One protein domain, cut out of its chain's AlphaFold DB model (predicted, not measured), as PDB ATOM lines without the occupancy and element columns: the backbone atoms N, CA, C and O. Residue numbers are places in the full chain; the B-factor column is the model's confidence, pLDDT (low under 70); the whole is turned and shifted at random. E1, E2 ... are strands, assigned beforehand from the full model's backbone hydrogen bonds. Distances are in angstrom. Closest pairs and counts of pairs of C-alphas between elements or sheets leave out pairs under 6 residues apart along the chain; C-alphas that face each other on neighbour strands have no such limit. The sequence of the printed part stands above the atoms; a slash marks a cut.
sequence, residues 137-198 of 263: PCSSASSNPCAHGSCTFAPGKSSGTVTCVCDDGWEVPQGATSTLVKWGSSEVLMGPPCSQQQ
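What this domain is: This is residues 137 to 198 of the 263 residues of the protein "EGF-like domain-containing protein" of Besnoitia besnoiti (UniProt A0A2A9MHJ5). Two strand hairpins, the longer E1-E2 and the shorter E3-E4, stand side by side in one strongly twisted sheet, with both turns at the same end. At the other end, residues 167 to 178 swing out in a long loop from E2 to E3, and residues 170 to 171 pair with residues 196 to 197 of the tail that follows E4. The printed part has 62 residues with no named helix and four named strands, E1 to E4 along the chain; the mixed sheet has the order E1, E2, E4, E3. The class is all strand, with 25 residues, under half, in named elements; the whole is compact, radius of gyration of the C-alphas 11.7 A, and spans 36 by 25 by 15 A.

Where its parts are: E2, residues 159 to 166, is the longest strand at 23.0 A and begins at C-alpha 159 (45.638, -120.658, -34.523). E1, residues 149 to 155, measures 19.2 A from C-alpha 149 (47.751, -107.846, -16.824). E4, residues 186 to 190, measures 12.6 A and ends at C-alpha 190 (41.907, -113.701, -27.167). E3 covers residues 179 to 183.

How they stand to each other: Inner strands E2 and E4 are parallel at 20 degrees, with N 189 and O 160 2.8 A apart, within hydrogen-bond range. Edge strand E1 forms an antiparallel hairpin with E2 at 161 degrees; N 150 and O 165 are within range at 2.8 A. Edge strand E3 forms an antiparallel hairpin with E4 at 145 degrees; N 190 and O 179 are within range at 2.7 A. E1 and E3 are apart.

The domain as a whole: The farthest C-alphas, those of Ser 185 and Gln 198, are 36.7 A apart. The printed part has no cut. The link E2 to E3 is long, 12 residues; the other two are tight. Mean pLDDT of the printed part is 88.7, and residue 157 is under 70.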
ATOM      1  N   PRO A 137      50.024-110.723 -30.825       86.44
ATOM      2  CA  PRO A 137      49.326-109.678 -30.070       86.44
ATOM      3  C   PRO A 137      50.006-109.275 -28.751       86.44
ATOM      4  O   PRO A 137      49.843-108.148 -28.300       86.44
ATOM      5  N   CYS A 138      50.796-110.163 -28.139       88.94
ATOM      6  CA  CYS A 138      51.541-109.879 -26.909       88.94
ATOM      7  C   CYS A 138      52.926-109.254 -27.158       88.94
ATOM      8  O   CYS A 138      53.594-108.865 -26.203       88.94
ATOM      9  N   SER A 139      53.391-109.163 -28.409       85.94
ATOM     10  CA  SER A 139      54.773-108.759 -28.728       85.94
ATOM     11  C   SER A 139      55.033-107.263 -28.521       85.94
ATOM     12  O   SER A 139      56.183-106.840 -28.441       85.94
ATOM     13  N   SER A 140      53.981-106.447 -28.416       78.56
ATOM     14  CA  SER A 140      54.105-105.003 -28.208       78.56
ATOM     15  C   SER A 140      53.571-104.595 -26.836       78.56
ATOM     16  O   SER A 140      52.388-104.731 -26.534       78.56
ATOM     17  N   ALA A 141      54.448-104.035 -26.001       71.06
ATOM     18  CA  ALA A 141      54.071-103.559 -24.669       71.06
ATOM     19  C   ALA A 141      53.075-102.384 -24.717       71.06
ATOM     20  O   ALA A 141      52.272-102.213 -23.805       71.06
ATOM     21  N   SER A 142      53.098-101.589 -25.792       71.88
ATOM     22  CA  SER A 142      52.191-100.456 -25.997       71.88
ATOM     23  C   SER A 142      50.783-100.853 -26.449       71.88
ATOM     24  O   SER A 142      49.877-100.034 -26.328       71.88
ATOM     25  N   SER A 143      50.580-102.076 -26.957       79.12
ATOM     26  CA  SER A 143      49.259-102.567 -27.383       79.12
ATOM     27  C   SER A 143      48.891-103.915 -26.758       79.12
ATOM     28  O   SER A 143      48.233-104.749 -27.372       79.12
ATOM     29  N   ASN A 144      49.301-104.113 -25.500       86.56
ATOM     30  CA  ASN A 144      48.961-105.304 -24.732       86.56
ATOM     31  C   ASN A 144      47.423-105.463 -24.615       86.56
ATOM     32  O   ASN A 144      46.771-104.609 -24.002       86.56
ATOM     33  N   PRO A 145      46.832-106.560 -25.132       90.00
ATOM     34  CA  PRO A 145      45.388-106.791 -25.085       90.00
ATOM     35  C   PRO A 145      44.850-107.040 -23.668       90.00
ATOM     36  O   PRO A 145      43.647-106.949 -23.450       90.00
ATOM     37  N   CYS A 146      45.713-107.334 -22.692       92.38
ATOM     38  CA  CYS A 146      45.321-107.676 -21.327       92.38
ATOM     39  C   CYS A 146      45.088-106.464 -20.411       92.38
ATOM     40  O   CYS A 146      44.667-106.660 -19.273       92.38
ATOM     41  N   ALA A 147      45.317-105.237 -20.897       91.06
ATOM     42  CA  ALA A 147      45.236-103.996 -20.122       91.06
ATOM     43  C   ALA A 147      46.082-104.051 -18.833       91.06
ATOM     44  O   ALA A 147      47.300-103.901 -18.907       91.06
ATOM     45  N   HIS A 148      45.463-104.289 -17.672       91.56
ATOM     46  CA  HIS A 148      46.140-104.430 -16.378       91.56
ATOM     47  C   HIS A 148      46.502-105.890 -16.082       91.56
ATOM     48  O   HIS A 148      46.024-106.502 -15.121       91.56
ATOM     49  N   GLY A 149      47.298-106.476 -16.970       91.19
ATOM     50  CA  GLY A 149      47.751-107.846 -16.824       91.19
ATOM     51  C   GLY A 149      48.882-108.213 -17.769       91.19
ATOM     52  O   GLY A 149      49.117-107.582 -18.805       91.19
ATOM     53  N   SER A 150      49.560-109.298 -17.422       92.00
ATOM     54  CA  SER A 150      50.598-109.916 -18.234       92.00
ATOM     55  C   SER A 150      49.988-110.728 -19.380       92.00
ATOM     56  O   SER A 150      49.092-111.549 -19.172       92.00
ATOM     57  N   CYS A 151      50.496-110.505 -20.592       92.81
ATOM     58  CA  CYS A 151      50.069-111.191 -21.810       92.81
ATOM     59  C   CYS A 151      50.968-112.388 -22.090       92.81
ATOM     60  O   CYS A 151      52.191-112.252 -22.148       92.81
ATOM     61  N   THR A 152      50.364-113.549 -22.316       91.94
ATOM     62  CA  THR A 152      51.076-114.747 -22.767       91.94
ATOM     63  C   THR A 152      50.439-115.269 -24.045       91.94
ATOM     64  O   THR A 152      49.215-115.290 -24.173       91.94
ATOM     65  N   PHE A 153      51.268-115.670 -25.007       91.25
ATOM     66  CA  PHE A 153      50.817-116.160 -26.304       91.25
ATOM     67  C   PHE A 153      51.289-117.593 -26.527       91.25
ATOM     68  O   PHE A 153      52.482-117.882 -26.444       91.25
ATOM     69  N   ALA A 154      50.345-118.475 -26.837       89.69
ATOM     70  CA  ALA A 154      50.600-119.847 -27.239       89.69
ATOM     71  C   ALA A 154      50.322-119.990 -28.749       89.69
ATOM     72  O   ALA A 154      49.154-119.951 -29.157       89.69
ATOM     73  N   PRO A 155      51.365-120.128 -29.589       85.25
ATOM     74  CA  PRO A 155      51.211-120.352 -31.021       85.25
ATOM     75  C   PRO A 155      50.820-121.800 -31.323       85.25
ATOM     76  O   PRO A 155      51.417-122.746 -30.811       85.25
ATOM     77  N   GLY A 156      49.854-121.970 -32.215       78.62
ATOM     78  CA  GLY A 156      49.554-123.205 -32.932       78.62
ATOM     79  C   GLY A 156      49.890-123.071 -34.421       78.62
ATOM     80  O   GLY A 156      50.304-122.012 -34.890       78.62
ATOM     81  N   LYS A 157      49.700-124.152 -35.192       68.56
ATOM     82  CA  LYS A 157      50.032-124.185 -36.633       68.56
ATOM     83  C   LYS A 157      49.199-123.220 -37.491       68.56
ATOM     84  O   LYS A 157      49.678-122.765 -38.520       68.56
ATOM     85  N   SER A 158      47.961-122.942 -37.091       73.12
ATOM     86  CA  SER A 158      47.025-122.054 -37.805       73.12
ATOM     87  C   SER A 158      46.106-121.277 -36.858       73.12
ATOM     88  O   SER A 158      45.127-120.665 -37.279       73.12
ATOM     89  N   SER A 159      46.386-121.349 -35.559       86.12
ATOM     90  CA  SER A 159      45.638-120.658 -34.523       86.12
ATOM     91  C   SER A 159      46.574-120.213 -33.414       86.12
ATOM     92  O   SER A 159      47.646-120.783 -33.241       86.12
ATOM     93  N   GLY A 160      46.191-119.188 -32.670       89.50
ATOM     94  CA  GLY A 160      46.921-118.731 -31.493       89.50
ATOM     95  C   GLY A 160      45.985-118.585 -30.306       89.50
ATOM     96  O   GLY A 160      44.793-118.343 -30.481       89.50
ATOM     97  N   THR A 161      46.506-118.719 -29.092       92.75
ATOM     98  CA  THR A 161      45.746-118.417 -27.873       92.75
ATOM     99  C   THR A 161      46.480-117.364 -27.066       92.75
ATOM    100  O   THR A 161      47.653-117.540 -26.737       92.75
ATOM    101  N   VAL A 162      45.790-116.275 -26.739       93.12
ATOM    102  CA  VAL A 162      46.281-115.250 -25.817       93.12
ATOM    103  C   VAL A 162      45.651-115.491 -24.455       93.12
ATOM    104  O   VAL A 162      44.427-115.489 -24.325       93.12
ATOM    105  N   THR A 163      46.490-115.669 -23.441       92.62
ATOM    106  CA  THR A 163      46.063-115.795 -22.047       92.62
ATOM    107  C   THR A 163      46.539-114.582 -21.262       92.62
ATOM    108  O   THR A 163      47.728-114.251 -21.270       92.62
ATOM    109  N   CYS A 164      45.596-113.932 -20.582       93.56
ATOM    110  CA  CYS A 164      45.845-112.782 -19.728       93.56
ATOM    111  C   CYS A 164      45.917-113.213 -18.265       93.56
ATOM    112  O   CYS A 164      45.012-113.879 -17.762       93.56
ATOM    113  N   VAL A 165      46.987-112.811 -17.583       93.25
ATOM    114  CA  VAL A 165      47.147-112.980 -16.135       93.25
ATOM    115  C   VAL A 165      47.053-111.601 -15.502       93.25
ATOM    116  O   VAL A 165      47.905-110.758 -15.762       93.25
ATOM    117  N   CYS A 166      46.007-111.351 -14.718       93.75
ATOM    118  CA  CYS A 166      45.758-110.022 -14.162       93.75
ATOM    119  C   CYS A 166      46.763-109.644 -13.076       93.75
ATOM    120  O   CYS A 166      47.160-110.484 -12.264       93.75
ATOM    121  N   ASP A 167      47.122-108.364 -13.056       93.06
ATOM    122  CA  ASP A 167      47.959-107.786 -12.011       93.06
ATOM    123  C   ASP A 167      47.178-107.658 -10.691       93.06
ATOM    124  O   ASP A 167      45.942-107.709 -10.648       93.06
ATOM    125  N   ASP A 168      47.897-107.459  -9.585       91.25
ATOM    126  CA  ASP A 168      47.291-107.310  -8.263       91.25
ATOM    127  C   ASP A 168      46.238-106.191  -8.232       91.25
ATOM    128  O   ASP A 168      46.509-105.030  -8.539       91.25
ATOM    129  N   GLY A 169      45.028-106.537  -7.785       89.19
ATOM    130  CA  GLY A 169      43.918-105.587  -7.704       89.19
ATOM    131  C   GLY A 169      43.113-105.446  -8.994       89.19
ATOM    132  O   GLY A 169      42.207-104.616  -9.021       89.19
ATOM    133  N   TRP A 170      43.378-106.265 -10.013       92.88
ATOM    134  CA  TRP A 170      42.574-106.356 -11.230       92.88
ATOM    135  C   TRP A 170      41.999-107.759 -11.418       92.88
ATOM    136  O   TRP A 170      42.533-108.758 -10.935       92.88
ATOM    137  N   GLU A 171      40.860-107.831 -12.090       92.38
ATOM    138  CA  GLU A 171      40.187-109.067 -12.447       92.38
ATOM    139  C   GLU A 171      39.527-108.952 -13.823       92.38
ATOM    140  O   GLU A 171      39.333-107.867 -14.387       92.38
ATOM    141  N   VAL A 172      39.202-110.115 -14.369       93.25
ATOM    142  CA  VAL A 172      38.392-110.235 -15.573       93.25
ATOM    143  C   VAL A 172      36.933-109.919 -15.213       93.25
ATOM    144  O   VAL A 172      36.430-110.483 -14.238       93.25
ATOM    145  N   PRO A 173      36.221-109.087 -15.997       91.69
ATOM    146  CA  PRO A 173      34.812-108.807 -15.753       91.69
ATOM    147  C   PRO A 173      33.940-110.065 -15.720       91.69
ATOM    148  O   PRO A 173      34.098-110.977 -16.535       91.69
ATOM    149  N   GLN A 174      32.971-110.098 -14.805       87.88
ATOM    150  CA  GLN A 174      32.020-111.208 -14.692       87.88
ATOM    151  C   GLN A 174      31.268-111.427 -16.014       87.88
ATOM    152  O   GLN A 174      30.651-110.509 -16.554       87.88
ATOM    153  N   GLY A 175      31.317-112.655 -16.540       86.69
ATOM    154  CA  GLY A 175      30.697-113.009 -17.822       86.69
ATOM    155  C   GLY A 175      31.491-112.587 -19.063       86.69
ATOM    156  O   GLY A 175      30.993-112.754 -20.177       86.69
ATOM    157  N   ALA A 176      32.714-112.068 -18.910       89.31
ATOM    158  CA  ALA A 176      33.589-111.833 -20.048       89.31
ATOM    159  C   ALA A 176      33.986-113.167 -20.696       89.31
ATOM    160  O   ALA A 176      34.327-114.141 -20.024       89.31
ATOM    161  N   THR A 177      33.932-113.202 -22.021       90.06
ATOM    162  CA  THR A 177      34.248-114.386 -22.821       90.06
ATOM    163  C   THR A 177      35.428-114.098 -23.732       90.06
ATOM    164  O   THR A 177      35.744-112.945 -24.031       90.06
ATOM    165  N   SER A 178      36.109-115.159 -24.152       91.38
ATOM    166  CA  SER A 178      37.176-115.056 -25.135       91.38
ATOM    167  C   SER A 178      36.622-114.659 -26.500       91.38
ATOM    168  O   SER A 178      35.575-115.158 -26.916       91.38
ATOM    169  N   THR A 179      37.352-113.816 -27.221       91.19
ATOM    170  CA  THR A 179      36.975-113.360 -28.565       91.19
ATOM    171  C   THR A 179      37.926-113.925 -29.607       91.19
ATOM    172  O   THR A 179      39.117-114.067 -29.354       91.19
ATOM    173  N   LEU A 180      37.409-114.277 -30.781       91.94
ATOM    174  CA  LEU A 180      38.226-114.717 -31.910       91.94
ATOM    175  C   LEU A 180      38.567-113.508 -32.773       91.94
ATOM    176  O   LEU A 180      37.669-112.807 -33.244       91.94
ATOM    177  N   VAL A 181      39.856-113.272 -32.987       90.25
ATOM    178  CA  VAL A 181      40.344-112.181 -33.830       90.25
ATOM    179  C   VAL A 181      41.281-112.711 -34.892       90.25
ATOM    180  O   VAL A 181      42.119-113.572 -34.649       90.25
ATOM    181  N   LYS A 182      41.120-112.180 -36.100       90.62
ATOM    182  CA  LYS A 182      41.939-112.548 -37.243       90.62
ATOM    183  C   LYS A 182      43.291-111.841 -37.170       90.62
ATOM    184  O   LYS A 182      43.343-110.620 -37.037       90.62
ATOM    185  N   TRP A 183      44.366-112.607 -37.301       88.88
ATOM    186  CA  TRP A 183      45.740-112.122 -37.340       88.88
ATOM    187  C   TRP A 183      46.408-112.624 -38.619       88.88
ATOM    188  O   TRP A 183      46.752-113.798 -38.732       88.88
ATOM    189  N   GLY A 184      46.517-111.747 -39.619       85.75
ATOM    190  CA  GLY A 184      46.927-112.155 -40.964       85.75
ATOM    191  C   GLY A 184      45.919-113.133 -41.574       85.75
ATOM    192  O   GLY A 184      44.754-112.775 -41.780       85.75
ATOM    193  N   SER A 185      46.356-114.359 -41.864       86.00
ATOM    194  CA  SER A 185      45.501-115.463 -42.326       86.00
ATOM    195  C   SER A 185      45.001-116.402 -41.216       86.00
ATOM    196  O   SER A 185      44.092-117.192 -41.469       86.00
ATOM    197  N   SER A 186      45.530-116.274 -39.998       88.94
ATOM    198  CA  SER A 186      45.259-117.154 -38.856       88.94
ATOM    199  C   SER A 186      44.238-116.561 -37.881       88.94
ATOM    200  O   SER A 186      43.979-115.355 -37.867       88.94
ATOM    201  N   GLU A 187      43.666-117.410 -37.027       91.38
ATOM    202  CA  GLU A 187      42.719-117.001 -35.984       91.38
ATOM    203  C   GLU A 187      43.367-117.038 -34.599       91.38
ATOM    204  O   GLU A 187      44.052-117.992 -34.232       91.38
ATOM    205  N   VAL A 188      43.141-116.004 -33.797       93.00
ATOM    206  CA  VAL A 188      43.648-115.906 -32.430       93.00
ATOM    207  C   VAL A 188      42.482-115.838 -31.464       93.00
ATOM    208  O   VAL A 188      41.667-114.919 -31.522       93.00
ATOM    209  N   LEU A 189      42.425-116.798 -30.547       93.38
ATOM    210  CA  LEU A 189      41.518-116.759 -29.414       93.38
ATOM    211  C   LEU A 189      42.113-115.841 -28.345       93.38
ATOM    212  O   LEU A 189      43.094-116.184 -27.684       93.38
ATOM    213  N   MET A 190      41.528-114.663 -28.187       92.31
ATOM    214  CA  MET A 190      41.907-113.701 -27.167       92.31
ATOM    215  C   MET A 190      41.128-113.932 -25.883       92.31
ATOM    216  O   MET A 190      39.899-113.835 -25.875       92.31
ATOM    217  N   GLY A 191      41.845-114.212 -24.794       91.38
ATOM    218  CA  GLY A 191      41.292-114.195 -23.448       91.38
ATOM    219  C   GLY A 191      40.744-112.810 -23.074       91.38
ATOM    220  O   GLY A 191      41.183-111.798 -23.624       91.38
ATOM    221  N   PRO A 192      39.761-112.749 -22.164       93.88
ATOM    222  CA  PRO A 192      39.167-111.485 -21.761       93.88
ATOM    223  C   PRO A 192      40.184-110.592 -21.020       93.88
ATOM    224  O   PRO A 192      41.028-111.104 -20.279       93.88
ATOM    225  N   PRO A 193      40.115-109.260 -21.203       93.25
ATOM    226  CA  PRO A 193      41.066-108.326 -20.610       93.25
ATOM    227  C   PRO A 193      40.837-108.134 -19.107       93.25
ATOM    228  O   PRO A 193      39.719-108.268 -18.603       93.25
ATOM    229  N   CYS A 194      41.891-107.726 -18.401       93.75
ATOM    230  CA  CYS A 194      41.840-107.359 -16.989       93.75
ATOM    231  C   CYS A 194      41.438-105.885 -16.862       93.75
ATOM    232  O   CYS A 194      42.288-104.992 -16.847       93.75
ATOM    233  N   SER A 195      40.130-105.621 -16.846       92.44
ATOM    234  CA  SER A 195      39.571-104.260 -16.846       92.44
ATOM    235  C   SER A 195      38.709-103.932 -15.629       92.44
ATOM    236  O   SER A 195      38.349-102.769 -15.443       92.44
ATOM    237  N   GLN A 196      38.393-104.911 -14.779       92.38
ATOM    238  CA  GLN A 196      37.670-104.671 -13.537       92.38
ATOM    239  C   GLN A 196      38.674-104.529 -12.392       92.38
ATOM    240  O   GLN A 196      39.503-105.408 -12.176       92.38
ATOM    241  N   GLN A 197      38.618-103.423 -11.648       89.50
ATOM    242  CA  GLN A 197      39.360-103.340 -10.393       89.50
ATOM    243  C   GLN A 197      38.691-104.253  -9.375       89.50
ATOM    244  O   GLN A 197      37.477-104.186  -9.172       89.50
ATOM    245  N   GLN A 198      39.495-105.058  -8.688       80.12
ATOM    246  CA  GLN A 198      39.044-105.739  -7.493       80.12
ATOM    247  C   GLN A 198      38.731-104.671  -6.457       80.12
ATOM    248  O   GLN A 198      39.606-104.169  -5.744       80.12
TER     249      GLN A 198